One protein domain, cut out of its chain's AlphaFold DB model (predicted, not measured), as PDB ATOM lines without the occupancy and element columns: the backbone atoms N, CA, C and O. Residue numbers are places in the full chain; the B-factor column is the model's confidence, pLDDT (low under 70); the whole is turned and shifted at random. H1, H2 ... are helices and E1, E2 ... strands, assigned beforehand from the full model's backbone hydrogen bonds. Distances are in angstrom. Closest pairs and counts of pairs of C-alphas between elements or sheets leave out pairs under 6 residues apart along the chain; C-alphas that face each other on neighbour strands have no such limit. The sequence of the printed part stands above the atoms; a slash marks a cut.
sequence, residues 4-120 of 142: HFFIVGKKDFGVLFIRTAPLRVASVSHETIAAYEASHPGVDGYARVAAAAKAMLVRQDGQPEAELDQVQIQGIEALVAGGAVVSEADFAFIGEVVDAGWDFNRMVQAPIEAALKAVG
ATOM      1  N   HIS A   4       5.618  28.165  33.558       86.81
ATOM      2  CA  HIS A   4       5.109  28.709  32.307       86.81
ATOM      3  C   HIS A   4       4.321  27.632  31.567       86.81
ATOM      4  O   HIS A   4       4.618  26.434  31.676       86.81
ATOM      5  N   PHE A   5       3.291  28.074  30.855       87.69
ATOM      6  CA  PHE A   5       2.444  27.250  30.020       87.69
ATOM      7  C   PHE A   5       2.377  27.859  28.623       87.69
ATOM      8  O   PHE A   5       1.962  29.007  28.461       87.69
ATOM      9  N   PHE A   6       2.814  27.091  27.632       89.69
ATOM     10  CA  PHE A   6       2.827  27.476  26.227       89.69
ATOM     11  C   PHE A   6       1.841  26.609  25.464       89.69
ATOM     12  O   PHE A   6       1.750  25.402  25.694       89.69
ATOM     13  N   ILE A   7       1.113  27.231  24.546       90.25
ATOM     14  CA  ILE A   7       0.128  26.561  23.706       90.25
ATOM     15  C   ILE A   7       0.370  27.027  22.282       90.25
ATOM     16  O   ILE A   7       0.327  28.227  22.029       90.25
ATOM     17  N   VAL A   8       0.639  26.103  21.366       90.62
ATOM     18  CA  VAL A   8       0.948  26.417  19.966       90.62
ATOM     19  C   VAL A   8       0.049  25.582  19.072       90.62
ATOM     20  O   VAL A   8       0.072  24.356  19.152       90.62
ATOM     21  N   GLY A   9      -0.756  26.237  18.242       90.56
ATOM     22  CA  GLY A   9      -1.677  25.589  17.318       90.56
ATOM     23  C   GLY A   9      -1.342  25.877  15.863       90.56
ATOM     24  O   GLY A   9      -1.042  27.014  15.500       90.56
ATOM     25  N   LYS A  10      -1.422  24.839  15.031       90.81
ATOM     26  CA  LYS A  10      -1.269  24.927  13.579       90.81
ATOM     27  C   LYS A  10      -2.274  24.000  12.894       90.81
ATOM     28  O   LYS A  10      -2.313  22.796  13.166       90.81
ATOM     29  N   LYS A  11      -3.098  24.563  12.019       85.94
ATOM     30  CA  LYS A  11      -4.083  23.879  11.190       85.94
ATOM     31  C   LYS A  11      -3.395  22.805  10.362       85.94
ATOM     32  O   LYS A  11      -2.253  22.978   9.953       85.94
ATOM     33  N   ASP A  12      -4.060  21.667  10.217       88.69
ATOM     34  CA  ASP A  12      -3.552  20.439   9.588       88.69
ATOM     35  C   ASP A  12      -2.406  19.724  10.337       88.69
ATOM     36  O   ASP A  12      -2.051  18.602   9.986       88.69
ATOM     37  N   PHE A  13      -1.877  20.302  11.426       90.56
ATOM     38  CA  PHE A  13      -0.858  19.670  12.279       90.56
ATOM     39  C   PHE A  13      -1.418  19.278  13.655       90.56
ATOM     40  O   PHE A  13      -1.256  18.144  14.105       90.56
ATOM     41  N   GLY A  14      -2.118  20.198  14.321       90.75
ATOM     42  CA  GLY A  14      -2.679  19.996  15.656       90.75
ATOM     43  C   GLY A  14      -2.282  21.104  16.625       90.75
ATOM     44  O   GLY A  14      -1.930  22.212  16.217       90.75
ATOM     45  N   VAL A  15      -2.366  20.810  17.920       92.50
ATOM     46  CA  VAL A  15      -2.091  21.765  19.000       92.50
ATOM     47  C   VAL A  15      -1.173  21.132  20.032       92.50
ATOM     48  O   VAL A  15      -1.419  20.012  20.474       92.50
ATOM     49  N   LEU A  16      -0.126  21.853  20.421       93.06
ATOM     50  CA  LEU A  16       0.857  21.452  21.418       93.06
ATOM     51  C   LEU A  16       0.664  22.260  22.703       93.06
ATOM     52  O   LEU A  16       0.540  23.481  22.654       93.06
ATOM     53  N   PHE A  17       0.689  21.577  23.840       90.88
ATOM     54  CA  PHE A  17       0.626  22.139  25.185       90.88
ATOM     55  C   PHE A  17       1.926  21.807  25.912       90.88
ATOM     56  O   PHE A  17       2.305  20.637  25.983       90.88
ATOM     57  N   ILE A  18       2.600  22.815  26.463       90.62
ATOM     58  CA  ILE A  18       3.892  22.667  27.139       90.62
ATOM     59  C   ILE A  18       3.812  23.346  28.498       90.62
ATOM     60  O   ILE A  18       3.566  24.544  28.588       90.62
ATOM     61  N   ARG A  19       4.087  22.591  29.556       89.06
ATOM     62  CA  ARG A  19       4.295  23.096  30.910       89.06
ATOM     63  C   ARG A  19       5.772  22.985  31.255       89.06
ATOM     64  O   ARG A  19       6.343  21.937  30.999       89.06
ATOM     65  N   THR A  20       6.384  24.020  31.826       89.06
ATOM     66  CA  THR A  20       7.845  24.057  32.024       89.06
ATOM     67  C   THR A  20       8.341  23.548  33.376       89.06
ATOM     68  O   THR A  20       9.498  23.154  33.476       89.06
ATOM     69  N   ALA A  21       7.504  23.538  34.417       85.00
ATOM     70  CA  ALA A  21       7.915  23.142  35.764       85.00
ATOM     71  C   ALA A  21       6.840  22.285  36.474       85.00
ATOM     72  O   ALA A  21       5.824  22.826  36.939       85.00
ATOM     73  N   PRO A  22       7.052  20.954  36.584       84.19
ATOM     74  CA  PRO A  22       8.034  20.160  35.821       84.19
ATOM     75  C   PRO A  22       7.684  20.130  34.322       84.19
ATOM     76  O   PRO A  22       6.543  20.436  33.960       84.19
ATOM     77  N   LEU A  23       8.636  19.751  33.457       87.56
ATOM     78  CA  LEU A  23       8.368  19.667  32.020       87.56
ATOM     79  C   LEU A  23       7.306  18.595  31.744       87.56
ATOM     80  O   LEU A  23       7.498  17.413  32.050       87.56
ATOM     81  N   ARG A  24       6.188  19.019  31.157       89.25
ATOM     82  CA  ARG A  24       5.123  18.139  30.665       89.25
ATOM     83  C   ARG A  24       4.647  18.629  29.315       89.25
ATOM     84  O   ARG A  24       4.435  19.827  29.132       89.25
ATOM     85  N   VAL A  25       4.437  17.699  28.394       89.19
ATOM     86  CA  VAL A  25       4.007  18.003  27.031       89.19
ATOM     87  C   VAL A  25       2.825  17.118  26.662       89.19
ATOM     88  O   VAL A  25       2.840  15.917  26.925       89.19
ATOM     89  N   ALA A  26       1.808  17.707  26.042       90.56
ATOM     90  CA  ALA A  26       0.704  16.977  25.435       90.56
ATOM     91  C   ALA A  26       0.345  17.591  24.089       90.56
ATOM     92  O   ALA A  26       0.545  18.786  23.871       90.56
ATOM     93  N   SER A  27      -0.219  16.789  23.196       90.88
ATOM     94  CA  SER A  27      -0.721  17.268  21.916       90.88
ATOM     95  C   SER A  27      -2.149  16.802  21.666       90.88
ATOM     96  O   SER A  27      -2.584  15.757  22.147       90.88
ATOM     97  N   VAL A  28      -2.878  17.603  20.895       89.56
ATOM     98  CA  VAL A  28      -4.144  17.222  20.269       89.56
ATOM     99  C   VAL A  28      -3.888  17.194  18.767       89.56
ATOM    100  O   VAL A  28      -3.546  18.223  18.184       89.56
ATOM    101  N   SER A  29      -3.988  16.016  18.147       92.19
ATOM    102  CA  SER A  29      -3.709  15.854  16.716       92.19
ATOM    103  C   SER A  29      -4.767  16.534  15.851       92.19
ATOM    104  O   SER A  29      -5.922  16.668  16.263       92.19
ATOM    105  N   HIS A  30      -4.395  16.893  14.620       92.31
ATOM    106  CA  HIS A  30      -5.358  17.344  13.615       92.31
ATOM    107  C   HIS A  30      -6.532  16.367  13.451       92.31
ATOM    108  O   HIS A  30      -7.681  16.787  13.488       92.31
ATOM    109  N   GLU A  31      -6.260  15.063  13.357       92.94
ATOM    110  CA  GLU A  31      -7.290  14.021  13.209       92.94
ATOM    111  C   GLU A  31      -8.316  14.045  14.349       92.94
ATOM    112  O   GLU A  31      -9.514  13.900  14.119       92.94
ATOM    113  N   THR A  32      -7.855  14.282  15.582       89.81
ATOM    114  CA  THR A  32      -8.735  14.398  16.754       89.81
ATOM    115  C   THR A  32      -9.626  15.635  16.647       89.81
ATOM    116  O   THR A  32     -10.820  15.568  16.939       89.81
ATOM    117  N   ILE A  33      -9.060  16.762  16.204       88.56
ATOM    118  CA  ILE A  33      -9.792  18.022  16.028       88.56
ATOM    119  C   ILE A  33     -10.816  17.884  14.895       88.56
ATOM    120  O   ILE A  33     -11.980  18.225  15.082       88.56
ATOM    121  N   ALA A  34     -10.426  17.293  13.766       89.44
ATOM    122  CA  ALA A  34     -11.308  17.040  12.632       89.44
ATOM    123  C   ALA A  34     -12.461  16.083  12.991       89.44
ATOM    124  O   ALA A  34     -13.604  16.299  12.595       89.44
ATOM    125  N   ALA A  35     -12.202  15.044  13.794       88.12
ATOM    126  CA  ALA A  35     -13.253  14.156  14.297       88.12
ATOM    127  C   ALA A  35     -14.243  14.889  15.224       88.12
ATOM    128  O   ALA A  35     -15.453  14.628  15.196       88.12
ATOM    129  N   TYR A  36     -13.751  15.834  16.029       86.62
ATOM    130  CA  TYR A  36     -14.604  16.695  16.843       86.62
ATOM    131  C   TYR A  36     -15.477  17.610  15.971       86.62
ATOM    132  O   TYR A  36     -16.686  17.661  16.181       86.62
ATOM    133  N   GLU A  37     -14.913  18.259  14.950       87.94
ATOM    134  CA  GLU A  37     -15.668  19.085  13.991       87.94
ATOM    135  C   GLU A  37     -16.752  18.278  13.267       87.94
ATOM    136  O   GLU A  37     -17.902  18.707  13.176       87.94
ATOM    137  N   ALA A  38     -16.422  17.064  12.815       89.19
ATOM    138  CA  ALA A  38     -17.366  16.185  12.128       89.19
ATOM    139  C   ALA A  38     -18.575  15.800  13.000       89.19
ATOM    140  O   ALA A  38     -19.669  15.576  12.480       89.19
ATOM    141  N   SER A  39     -18.395  15.736  14.324       83.81
ATOM    142  CA  SER A  39     -19.471  15.464  15.286       83.81
ATOM    143  C   SER A  39     -20.194  16.724  15.783       83.81
ATOM    144  O   SER A  39     -21.241  16.601  16.420       83.81
ATOM    145  N   HIS A  40     -19.695  17.921  15.454       84.69
ATOM    146  CA  HIS A  40     -20.241  19.213  15.882       84.69
ATOM    147  C   HIS A  40     -20.365  20.186  14.691       84.69
ATOM    148  O   HIS A  40     -19.535  21.084  14.528       84.69
ATOM    149  N   PRO A  41     -21.411  20.043  13.851       86.44
ATOM    150  CA  PRO A  41     -21.584  20.871  12.661       86.44
ATOM    151  C   PRO A  41     -21.591  22.374  12.971       86.44
ATOM    152  O   PRO A  41     -22.316  22.830  13.855       86.44
ATOM    153  N   GLY A  42     -20.819  23.147  12.204       81.44
ATOM    154  CA  GLY A  42     -20.719  24.604  12.353       81.44
ATOM    155  C   GLY A  42     -19.697  25.078  13.391       81.44
ATOM    156  O   GLY A  42     -19.576  26.283  13.596       81.44
ATOM    157  N   VAL A  43     -18.958  24.162  14.022       81.50
ATOM    158  CA  VAL A  43     -17.844  24.483  14.920       81.50
ATOM    159  C   VAL A  43     -16.520  24.369  14.166       81.50
ATOM    160  O   VAL A  43     -16.270  23.358  13.518       81.50
ATOM    161  N   ASP A  44     -15.660  25.382  14.288       85.00
ATOM    162  CA  ASP A  44     -14.233  25.260  13.967       85.00
ATOM    163  C   ASP A  44     -13.516  24.711  15.211       85.00
ATOM    164  O   ASP A  44     -13.532  25.305  16.294       85.00
ATOM    165  N   GLY A  45     -12.949  23.518  15.089       85.69
ATOM    166  CA  GLY A  45     -12.352  22.774  16.185       85.69
ATOM    167  C   GLY A  45     -11.047  23.397  16.668       85.69
ATOM    168  O   GLY A  45     -10.768  23.363  17.867       85.69
ATOM    169  N   TYR A  46     -10.272  24.026  15.780       87.12
ATOM    170  CA  TYR A  46      -9.057  24.749  16.162       87.12
ATOM    171  C   TYR A  46      -9.394  26.021  16.929       87.12
ATOM    172  O   TYR A  46      -8.811  26.275  17.983       87.12
ATOM    173  N   ALA A  47     -10.374  26.775  16.441       84.25
ATOM    174  CA  ALA A  47     -10.932  27.928  17.125       84.25
ATOM    175  C   ALA A  47     -11.443  27.539  18.523       84.25
ATOM    176  O   ALA A  47     -11.112  28.191  19.518       84.25
ATOM    177  N   ARG A  48     -12.158  26.412  18.622       83.81
ATOM    178  CA  ARG A  48     -12.665  25.885  19.892       83.81
ATOM    179  C   ARG A  48     -11.546  25.524  20.866       83.81
ATOM    180  O   ARG A  48     -11.611  25.882  22.043       83.81
ATOM    181  N   VAL A  49     -10.513  24.831  20.383       85.44
ATOM    182  CA  VAL A  49      -9.321  24.497  21.174       85.44
ATOM    183  C   VAL A  49      -8.618  25.768  21.644       85.44
ATOM    184  O   VAL A  49      -8.259  25.859  22.816       85.44
ATOM    185  N   ALA A  50      -8.457  26.760  20.768       85.12
ATOM    186  CA  ALA A  50      -7.804  28.020  21.087       85.12
ATOM    187  C   ALA A  50      -8.562  28.809  22.167       85.12
ATOM    188  O   ALA A  50      -7.956  29.290  23.125       85.12
ATOM    189  N   ALA A  51      -9.887  28.899  22.060       80.94
ATOM    190  CA  ALA A  51     -10.709  29.570  23.058       80.94
ATOM    191  C   ALA A  51     -10.684  28.854  24.414       80.94
ATOM    192  O   ALA A  51     -10.500  29.498  25.446       80.94
ATOM    193  N   ALA A  52     -10.792  27.524  24.416       80.75
ATOM    194  CA  ALA A  52     -10.690  26.705  25.620       80.75
ATOM    195  C   ALA A  52      -9.315  26.851  26.304       80.75
ATOM    196  O   ALA A  52      -9.221  27.032  27.520       80.75
ATOM    197  N   ALA A  53      -8.246  26.834  25.507       81.81
ATOM    198  CA  ALA A  53      -6.872  27.057  25.940       81.81
ATOM    199  C   ALA A  53      -6.686  28.450  26.558       81.81
ATOM    200  O   ALA A  53      -6.119  28.585  27.644       81.81
ATOM    201  N   LYS A  54      -7.201  29.492  25.898       80.12
ATOM    202  CA  LYS A  54      -7.141  30.855  26.419       80.12
ATOM    203  C   LYS A  54      -7.940  30.971  27.715       80.12
ATOM    204  O   LYS A  54      -7.387  31.454  28.693       80.12
ATOM    205  N   ALA A  55      -9.174  30.474  27.767       76.06
ATOM    206  CA  ALA A  55      -9.995  30.484  28.979       76.06
ATOM    207  C   ALA A  55      -9.275  29.819  30.164       76.06
ATOM    208  O   ALA A  55      -9.304  30.333  31.280       76.06
ATOM    209  N   MET A  56      -8.564  28.716  29.915       77.12
ATOM    210  CA  MET A  56      -7.751  28.035  30.922       77.12
ATOM    211  C   MET A  56      -6.583  28.891  31.442       77.12
ATOM    212  O   MET A  56      -6.324  28.868  32.647       77.12
ATOM    213  N   LEU A  57      -5.905  29.653  30.577       77.19
ATOM    214  CA  LEU A  57      -4.844  30.583  30.984       77.19
ATOM    215  C   LEU A  57      -5.380  31.776  31.777       77.19
ATOM    216  O   LEU A  57      -4.706  32.267  32.680       77.19
ATOM    217  N   VAL A  58      -6.569  32.266  31.416       73.19
ATOM    218  CA  VAL A  58      -7.168  33.421  32.086       73.19
ATOM    219  C   VAL A  58      -7.750  33.020  33.455       73.19
ATOM    220  O   VAL A  58      -7.650  33.799  34.399       73.19
ATOM    221  N   ARG A  59      -8.216  31.773  33.633       66.62
ATOM    222  CA  ARG A  59      -8.553  31.197  34.951       66.62
ATOM    223  C   ARG A  59      -7.301  31.043  35.827       66.62
ATOM    224  O   ARG A  59      -6.650  29.990  35.864       66.62
ATOM    225  N   GLN A  60      -6.961  32.130  36.514       57.69
ATOM    226  CA  GLN A  60      -5.902  32.206  37.511       57.69
ATOM    227  C   GLN A  60      -6.403  31.762  38.884       57.69
ATOM    228  O   GLN A  60      -7.556  31.979  39.262       57.69
ATOM    229  N   ASP A  61      -5.498  31.178  39.662       57.50
ATOM    230  CA  ASP A  61      -5.789  30.719  41.011       57.50
ATOM    231  C   ASP A  61      -6.029  31.912  41.944       57.50
ATOM    232  O   ASP A  61      -5.103  32.603  42.364       57.50
ATOM    233  N   GLY A  62      -7.308  32.156  42.246       50.59
ATOM    234  CA  GLY A  62      -7.763  33.168  43.203       50.59
ATOM    235  C   GLY A  62      -8.266  34.490  42.612       50.59
ATOM    236  O   GLY A  62      -8.599  35.381  43.388       50.59
ATOM    237  N   GLN A  63      -8.362  34.633  41.286       51.25
ATOM    238  CA  GLN A  63      -8.900  35.837  40.625       51.25
ATOM    239  C   GLN A  63     -10.139  35.473  39.779       51.25
ATOM    240  O   GLN A  63      -9.999  35.048  38.633       51.25
ATOM    241  N   PRO A  64     -11.362  35.601  40.332       48.03
ATOM    242  CA  PRO A  64     -12.604  35.225  39.647       48.03
ATOM    243  C   PRO A  64     -13.010  36.168  38.499       48.03
ATOM    244  O   PRO A  64     -13.909  35.835  37.737       48.03
ATOM    245  N   GLU A  65     -12.365  37.328  38.338       46.69
ATOM    246  CA  GLU A  65     -12.755  38.350  37.346       46.69
ATOM    247  C   GLU A  65     -12.236  38.093  35.924       46.69
ATOM    248  O   GLU A  65     -12.433  38.905  35.024       46.69
ATOM    249  N   ALA A  66     -11.575  36.963  35.707       52.75
ATOM    250  CA  ALA A  66     -10.873  36.670  34.471       52.75
ATOM    251  C   ALA A  66     -11.509  35.465  33.734       52.75
ATOM    252  O   ALA A  66     -10.869  34.722  32.993       52.75
ATOM    253  N   GLU A  67     -12.805  35.225  33.931       56.00
ATOM    254  CA  GLU A  67     -13.535  34.324  33.039       56.00
ATOM    255  C   GLU A  67     -13.787  35.030  31.707       56.00
ATOM    256  O   GLU A  67     -14.377  36.108  31.666       56.00
ATOM    257  N   LEU A  68     -13.333  34.422  30.608       58.22
ATOM    258  CA  LEU A  68     -13.752  34.872  29.288       58.22
ATOM    259  C   LEU A  68     -15.256  34.648  29.169       58.22
ATOM    260  O   LEU A  68     -15.723  33.510  29.286       58.22
ATOM    261  N   ASP A  69     -16.007  35.714  28.920       66.62
ATOM    262  CA  ASP A  69     -17.415  35.570  28.584       66.62
ATOM    263  C   ASP A  69     -17.580  34.898  27.203       66.62
ATOM    264  O   ASP A  69     -16.639  34.751  26.411       66.62
ATOM    265  N   GLN A  70     -18.804  34.463  26.901       66.62
ATOM    266  CA  GLN A  70     -19.105  33.780  25.644       66.62
ATOM    267  C   GLN A  70     -18.801  34.646  24.408       66.62
ATOM    268  O   GLN A  70     -18.448  34.105  23.363       66.62
ATOM    269  N   VAL A  71     -18.895  35.974  24.522       74.75
ATOM    270  CA  VAL A  71     -18.619  36.913  23.425       74.75
ATOM    271  C   VAL A  71     -17.117  36.998  23.165       74.75
ATOM    272  O   VAL A  71     -16.687  36.993  22.015       74.75
ATOM    273  N   GLN A  72     -16.299  37.012  24.215       69.81
ATOM    274  CA  GLN A  72     -14.843  36.991  24.110       69.81
ATOM    275  C   GLN A  72     -14.339  35.666  23.534       69.81
ATOM    276  O   GLN A  72     -13.457  35.672  22.675       69.81
ATOM    277  N   ILE A  73     -14.934  34.541  23.947       69.19
ATOM    278  CA  ILE A  73     -14.673  33.219  23.359       69.19
ATOM    279  C   ILE A  73     -14.981  33.232  21.860       69.19
ATOM    280  O   ILE A  73     -14.110  32.894  21.063       69.19
ATOM    281  N   GLN A  74     -16.165  33.706  21.470       75.31
ATOM    282  CA  GLN A  74     -16.551  33.820  20.061       75.31
ATOM    283  C   GLN A  74     -15.643  34.775  19.276       75.31
ATOM    284  O   GLN A  74     -15.350  34.529  18.110       75.31
ATOM    285  N   GLY A  75     -15.161  35.850  19.905       75.88
ATOM    286  CA  GLY A  75     -14.205  36.776  19.299       75.88
ATOM    287  C   GLY A  75     -12.857  36.119  19.001       75.88
ATOM    288  O   GLY A  75     -12.312  36.302  17.914       75.88
ATOM    289  N   ILE A  76     -12.337  35.311  19.927       73.38
ATOM    290  CA  ILE A  76     -11.114  34.522  19.710       73.38
ATOM    291  C   ILE A  76     -11.351  33.476  18.622       73.38
ATOM    292  O   ILE A  76     -10.523  33.342  17.721       73.38
ATOM    293  N   GLU A  77     -12.485  32.776  18.677       78.81
ATOM    294  CA  GLU A  77     -12.852  31.782  17.670       78.81
ATOM    295  C   GLU A  77     -12.897  32.415  16.269       78.81
ATOM    296  O   GLU A  77     -12.307  31.881  15.332       78.81
ATOM    297  N   ALA A  78     -13.505  33.596  16.136       76.00
ATOM    298  CA  ALA A  78     -13.588  34.336  14.881       76.00
ATOM    299  C   ALA A  78     -12.222  34.834  14.376       76.00
ATOM    300  O   ALA A  78     -11.971  34.801  13.173       76.00
ATOM    301  N   LEU A  79     -11.331  35.280  15.269       76.56
ATOM    302  CA  LEU A  79      -9.980  35.717  14.898       76.56
ATOM    303  C   LEU A  79      -9.128  34.557  14.369       76.56
ATOM    304  O   LEU A  79      -8.445  34.712  13.356       76.56
ATOM    305  N   VAL A  80      -9.197  33.396  15.026       75.06
ATOM    306  CA  VAL A  80      -8.481  32.186  14.594       75.06
ATOM    307  C   VAL A  80      -9.078  31.647  13.291       75.06
ATOM    308  O   VAL A  80      -8.336  31.385  12.347       75.06
ATOM    309  N   ALA A  81     -10.409  31.565  13.188       71.69
ATOM    310  CA  ALA A  81     -11.094  31.139  11.963       71.69
ATOM    311  C   ALA A  81     -10.838  32.090  10.779       71.69
ATOM    312  O   ALA A  81     -10.786  31.658   9.628       71.69
ATOM    313  N   GLY A  82     -10.635  33.381  11.056       71.25
ATOM    314  CA  GLY A  82     -10.262  34.399  10.073       71.25
ATOM    315  C   GLY A  82      -8.820  34.300   9.566       71.25
ATOM    316  O   GLY A  82      -8.440  35.087   8.700       71.25
ATOM    317  N   GLY A  83      -8.018  33.362  10.083       61.81
ATOM    318  CA  GLY A  83      -6.635  33.149   9.661       61.81
ATOM    319  C   GLY A  83      -5.689  34.260  10.111       61.81
ATOM    320  O   GLY A  83      -4.770  34.609   9.374       61.81
ATOM    321  N   ALA A  84      -5.918  34.867  11.281       57.94
ATOM    322  CA  ALA A  84      -4.996  35.856  11.832       57.94
ATOM    323  C   ALA A  84      -3.626  35.209  12.128       57.94
ATOM    324  O   ALA A  84      -3.446  34.545  13.144       57.94
ATOM    325  N   VAL A  85      -2.661  35.405  11.228       54.91
ATOM    326  CA  VAL A  85      -1.312  34.829  11.315       54.91
ATOM    327  C   VAL A  85      -0.417  35.701  12.197       54.91
ATOM    328  O   VAL A  85      -0.242  36.888  11.920       54.91
ATOM    329  N   VAL A  86       0.194  35.114  13.229       51.66
ATOM    330  CA  VAL A  86       1.232  35.781  14.046       51.66
ATOM    331  C   VAL A  86       2.612  35.116  13.873       51.66
ATOM    332  O   VAL A  86       3.631  35.744  14.153       51.66
ATOM    333  N   SER A  87       2.692  33.887  13.344       57.19
ATOM    334  CA  SER A  87       3.940  33.186  12.983       57.19
ATOM    335  C   SER A  87       3.647  32.013  12.026       57.19
ATOM    336  O   SER A  87       2.559  31.941  11.471       57.19
ATOM    337  N   GLU A  88       4.571  31.059  11.824       66.81
ATOM    338  CA  GLU A  88       4.229  29.780  11.165       66.81
ATOM    339  C   GLU A  88       3.121  28.995  11.898       66.81
ATOM    340  O   GLU A  88       2.549  28.065  11.324       66.81
ATOM    341  N   ALA A  89       2.824  29.342  13.152       71.75
ATOM    342  CA  ALA A  89       1.666  28.858  13.890       71.75
ATOM    343  C   ALA A  89       0.457  29.784  13.680       71.75
ATOM    344  O   ALA A  89       0.589  31.011  13.672       71.75
ATOM    345  N   ASP A  90      -0.731  29.189  13.590       79.94
ATOM    346  CA  ASP A  90      -1.989  29.931  13.443       79.94
ATOM    347  C   ASP A  90      -2.403  30.608  14.752       79.94
ATOM    348  O   ASP A  90      -3.024  31.665  14.743       79.94
ATOM    349  N   PHE A  91      -2.025  30.038  15.899       83.50
ATOM    350  CA  PHE A  91      -2.123  30.726  17.182       83.50
ATOM    351  C   PHE A  91      -1.046  30.263  18.162       83.50
ATOM    352  O   PHE A  91      -0.619  29.106  18.159       83.50
ATOM    353  N   ALA A  92      -0.634  31.175  19.045       86.56
ATOM    354  CA  ALA A  92       0.256  30.876  20.155       86.56
ATOM    355  C   ALA A  92      -0.179  31.636  21.414       86.56
ATOM    356  O   ALA A  92      -0.403  32.847  21.375       86.56
ATOM    357  N   PHE A  93      -0.274  30.931  22.537       86.06
ATOM    358  CA  PHE A  93      -0.569  31.514  23.840       86.06
ATOM    359  C   PHE A  93       0.526  31.184  24.847       86.06
ATOM    360  O   PHE A  93       1.091  30.092  24.840       86.06
ATOM    361  N   ILE A  94       0.778  32.135  25.740       85.62
ATOM    362  CA  ILE A  94       1.689  31.996  26.869       85.62
ATOM    363  C   ILE A  94       0.991  32.486  28.135       85.62
ATOM    364  O   ILE A  94       0.251  33.473  28.104       85.62
ATOM    365  N   GLY A  95       1.231  31.801  29.248       83.94
ATOM    366  CA  GLY A  95       0.824  32.266  30.568       83.94
ATOM    367  C   GLY A  95       1.568  31.561  31.691       83.94
ATOM    368  O   GLY A  95       2.354  30.641  31.462       83.94
ATOM    369  N   GLU A  96       1.323  32.014  32.914       82.69
ATOM    370  CA  GLU A  96       1.811  31.364  34.127       82.69
ATOM    371  C   GLU A  96       0.711  30.517  34.757       82.69
ATOM    372  O   GLU A  96      -0.465  30.882  34.757       82.69
ATOM    373  N   VAL A  97       1.105  29.376  35.307       79.69
ATOM    374  CA  VAL A  97       0.217  28.428  35.970       79.69
ATOM    375  C   VAL A  97       0.850  27.931  37.264       79.69
ATOM    376  O   VAL A  97       2.062  27.717  37.336       79.69
ATOM    377  N   VAL A  98       0.027  27.717  38.290       80.44
ATOM    378  CA  VAL A  98       0.429  27.023  39.517       80.44
ATOM    379  C   VAL A  98      -0.381  25.735  39.687       80.44
ATOM    380  O   VAL A  98      -1.331  25.480  38.946       80.44
ATOM    381  N   ASP A  99       0.053  24.883  40.617       79.94
ATOM    382  CA  ASP A  99      -0.589  23.588  40.889       79.94
ATOM    383  C   ASP A  99      -1.860  23.696  41.733       79.94
ATOM    384  O   ASP A  99      -2.720  22.816  41.667       79.94
ATOM    385  N   ALA A 100      -1.985  24.759  42.534       78.88
ATOM    386  CA  ALA A 100      -3.196  25.012  43.305       78.88
ATOM    387  C   ALA A 100      -4.394  25.098  42.350       78.88
ATOM    388  O   ALA A 100      -4.276  25.700  41.300       78.88
ATOM    389  N   GLY A 101      -5.526  24.466  42.673       71.62
ATOM    390  CA  GLY A 101      -6.758  24.606  41.883       71.62
ATOM    391  C   GLY A 101      -6.754  24.005  40.468       71.62
ATOM    392  O   GLY A 101      -7.794  24.062  39.811       71.62
ATOM    393  N   TRP A 102      -5.656  23.389  39.999       79.25
ATOM    394  CA  TRP A 102      -5.526  22.899  38.617       79.25
ATOM    395  C   TRP A 102      -6.676  21.978  38.197       79.25
ATOM    396  O   TRP A 102      -7.346  22.229  37.194       79.25
ATOM    397  N   ASP A 103      -6.919  20.930  38.984       70.38
ATOM    398  CA  ASP A 103      -7.891  19.888  38.646       70.38
ATOM    399  C   ASP A 103      -9.334  20.423  38.660       70.38
ATOM    400  O   ASP A 103     -10.166  20.000  37.861       70.38
ATOM    401  N   PHE A 104      -9.629  21.405  39.519       65.81
ATOM    402  CA  PHE A 104     -10.973  21.973  39.663       65.81
ATOM    403  C   PHE A 104     -11.283  23.041  38.602       65.81
ATOM    404  O   PHE A 104     -12.375  23.064  38.038       65.81
ATOM    405  N   ASN A 105     -10.320  23.912  38.282       65.06
ATOM    406  CA  ASN A 105     -10.560  25.091  37.442       65.06
ATOM    407  C   ASN A 105     -10.472  24.798  35.931       65.06
ATOM    408  O   ASN A 105     -11.023  25.551  35.115       65.06
ATOM    409  N   ARG A 106      -9.761  23.726  35.542       69.50
ATOM    410  CA  ARG A 106      -9.278  23.541  34.162       69.50
ATOM    411  C   ARG A 106      -9.777  22.274  33.455       69.50
ATOM    412  O   ARG A 106      -9.704  22.231  32.235       69.50
ATOM    413  N   MET A 107     -10.359  21.287  34.146       61.06
ATOM    414  CA  MET A 107     -10.788  20.014  33.526       61.06
ATOM    415  C   MET A 107     -12.128  20.053  32.752       61.06
ATOM    416  O   MET A 107     -12.486  19.066  32.126       61.06
ATOM    417  N   VAL A 108     -12.865  21.171  32.718       62.44
ATOM    418  CA  VAL A 108     -14.220  21.237  32.104       62.44
ATOM    419  C   VAL A 108     -14.207  21.771  30.657       62.44
ATOM    420  O   VAL A 108     -15.166  22.374  30.186       62.44
ATOM    421  N   GLN A 109     -13.097  21.611  29.937       66.50
ATOM    422  CA  GLN A 109     -12.882  22.246  28.632       66.50
ATOM    423  C   GLN A 109     -12.747  21.192  27.524       66.50
ATOM    424  O   GLN A 109     -11.645  20.841  27.112       66.50
ATOM    425  N   ALA A 110     -13.867  20.663  27.028       62.25
ATOM    426  CA  ALA A 110     -13.857  19.811  25.837       62.25
ATOM    427  C   ALA A 110     -13.572  20.657  24.573       62.25
ATOM    428  O   ALA A 110     -14.153  21.741  24.434       62.25
ATOM    429  N   PRO A 111     -12.704  20.202  23.646       67.69
ATOM    430  CA  PRO A 111     -12.111  18.857  23.547       67.69
ATOM    431  C   PRO A 111     -10.726  18.681  24.205       67.69
ATOM    432  O   PRO A 111     -10.106  17.630  24.057       67.69
ATOM    433  N   ILE A 112     -10.200  19.676  24.922       74.75
ATOM    434  CA  ILE A 112      -8.808  19.671  25.410       74.75
ATOM    435  C   ILE A 112      -8.609  18.981  26.764       74.75
ATOM    436  O   ILE A 112      -7.482  18.906  27.245       74.75
ATOM    437  N   GLU A 113      -9.667  18.449  27.377       80.19
ATOM    438  CA  GLU A 113      -9.635  17.826  28.707       80.19
ATOM    439  C   GLU A 113      -8.509  16.791  28.859       80.19
ATOM    440  O   GLU A 113      -7.749  16.837  29.828       80.19
ATOM    441  N   ALA A 114      -8.346  15.891  27.884       81.19
ATOM    442  CA  ALA A 114      -7.301  14.868  27.928       81.19
ATOM    443  C   ALA A 114      -5.887  15.477  27.909       81.19
ATOM    444  O   ALA A 114      -5.018  15.051  28.672       81.19
ATOM    445  N   ALA A 115      -5.669  16.508  27.086       81.25
ATOM    446  CA  ALA A 115      -4.396  17.221  27.024       81.25
ATOM    447  C   ALA A 115      -4.125  17.995  28.324       81.25
ATOM    448  O   ALA A 115      -3.017  17.943  28.856       81.25
ATOM    449  N   LEU A 116      -5.150  18.637  28.894       81.75
ATOM    450  CA  LEU A 116      -5.053  19.349  30.171       81.75
ATOM    451  C   LEU A 116      -4.783  18.409  31.350       81.75
ATOM    452  O   LEU A 116      -4.026  18.758  32.258       81.75
ATOM    453  N   LYS A 117      -5.344  17.197  31.326       82.38
ATOM    454  CA  LYS A 117      -5.029  16.147  32.298       82.38
ATOM    455  C   LYS A 117      -3.572  15.694  32.176       82.38
ATOM    456  O   LYS A 117      -2.896  15.544  33.189       82.38
ATOM    457  N   ALA A 118      -3.078  15.514  30.952       83.00
ATOM    458  CA  ALA A 118      -1.712  15.065  30.695       83.00
ATOM    459  C   ALA A 118      -0.639  16.090  31.108       83.00
ATOM    460  O   ALA A 118       0.435  15.701  31.555       83.00
ATOM    461  N   VAL A 119      -0.926  17.391  31.012       84.19
ATOM    462  CA  VAL A 119      -0.004  18.466  31.438       84.19
ATOM    463  C   VAL A 119      -0.233  18.956  32.875       84.19
ATOM    464  O   VAL A 119       0.526  19.787  33.385       84.19
ATOM    465  N   GLY A 120      -1.256  18.431  33.551       84.62
ATOM    466  CA  GLY A 120      -1.572  18.747  34.941       84.62
ATOM    467  C   GLY A 120      -0.608  18.149  35.968       84.62
ATOM    468  O   GLY A 120       0.284  17.386  35.603       84.62
TER     469      GLY A 120
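AT A GLANCE: This is residues 4 to 120 of the 142 residues of an uncharacterized protein of Agrobacterium tumefaciens F2 (UniProt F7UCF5). One twisted sheet of four strands has helices over one face and no named helix on the other. The longest helix, H2, lies along the sheet with H5 over the E3 edge, H1 sits at the end where E3 ends, and H3 packs on H2 away from the sheet. The printed part has 117 residues with five named helices and four named strands, in the order E1 E2 E3 H1 H2 H3 E4 H4 H5. The sheet's order is E3 E2 E1 E4, antiparallel throughout, and the class is mixed, helices and strands. The whole is compact, with a radius of gyration of the C-alphas of 13.5 A, and spans 35 by 29 by 28 A.

HOW THE PARTS SIT: E1, residues 4 to 10, E2, residues 14 to 20, and E3, residues 23 to 29, form a meander, each strand the antiparallel neighbour of the one before, and make two hairpins. N 8 and O 16 of E1 and E2 are 2.9 A apart, and N 17 and O 26 of E2 and E3 are 2.8 A apart, both within hydrogen-bond range. E4, residues 91 to 97, is antiparallel to E1, with N 7 and O 93 at 2.9 A. H1, residues 30 to 39, H2, residues 45 to 58, and H5, residues 113 to 119, form two layers with the sheet, helices on one face. H1 touches residues 45 to 46 of H2 alone, about perpendicular at 76 degrees, the closest C-alphas being those of Ile 33 and Gly 45, 5.4 A apart. H2 has a height over the sheet of 8.9 A and runs along the strands, at 13 degrees to E1 on the local plane; it lies over E1, but only just over it alone, with 2 of its 14 C-alphas falling on E2. H3, residues 70 to 81, is not on the sheet; it touches H2 at a steep tilt of 50 degrees, opposite ways, with the C-alphas of Ala 47 and Glu 77 closest at 4.3 A. H5 lies over E3 at a height over the sheet of 8.0 A. H4, residues 102 to 106, only just touches H5, with 3 pairs of C-alphas within 8 A, the closest being those of Arg 106 and Leu 116, 7.2 A apart. In H1, H2, H3, H4 and H5, every O i to N i+4 pair is within hydrogen-bond range.

IN THESE COORDINATES: E1 begins at C-alpha 4 (5.109, 28.709, 32.307) and is 20.1 A long; E2 and E3 are each 19.9 A and E4 19.1 A. H1 is 14.3 A, H2 19.8 A, from C-alpha 45 (-12.352, 22.774, 16.185), and H3 16.1 A. The short H4 follows E4, and H5 ends at C-alpha 119 (-0.004, 18.466, 31.438).

THE WHOLE: The C-alphas farthest apart, those of Pro 22 and Pro 41, are 37.6 A apart. The printed part has no cut, and its one long link joins H2 to H3. The mean pLDDT of the printed part is 78.1; it is under 70 at residues 59 to 70, 72 to 73, 83 to 88 and 104 to 111.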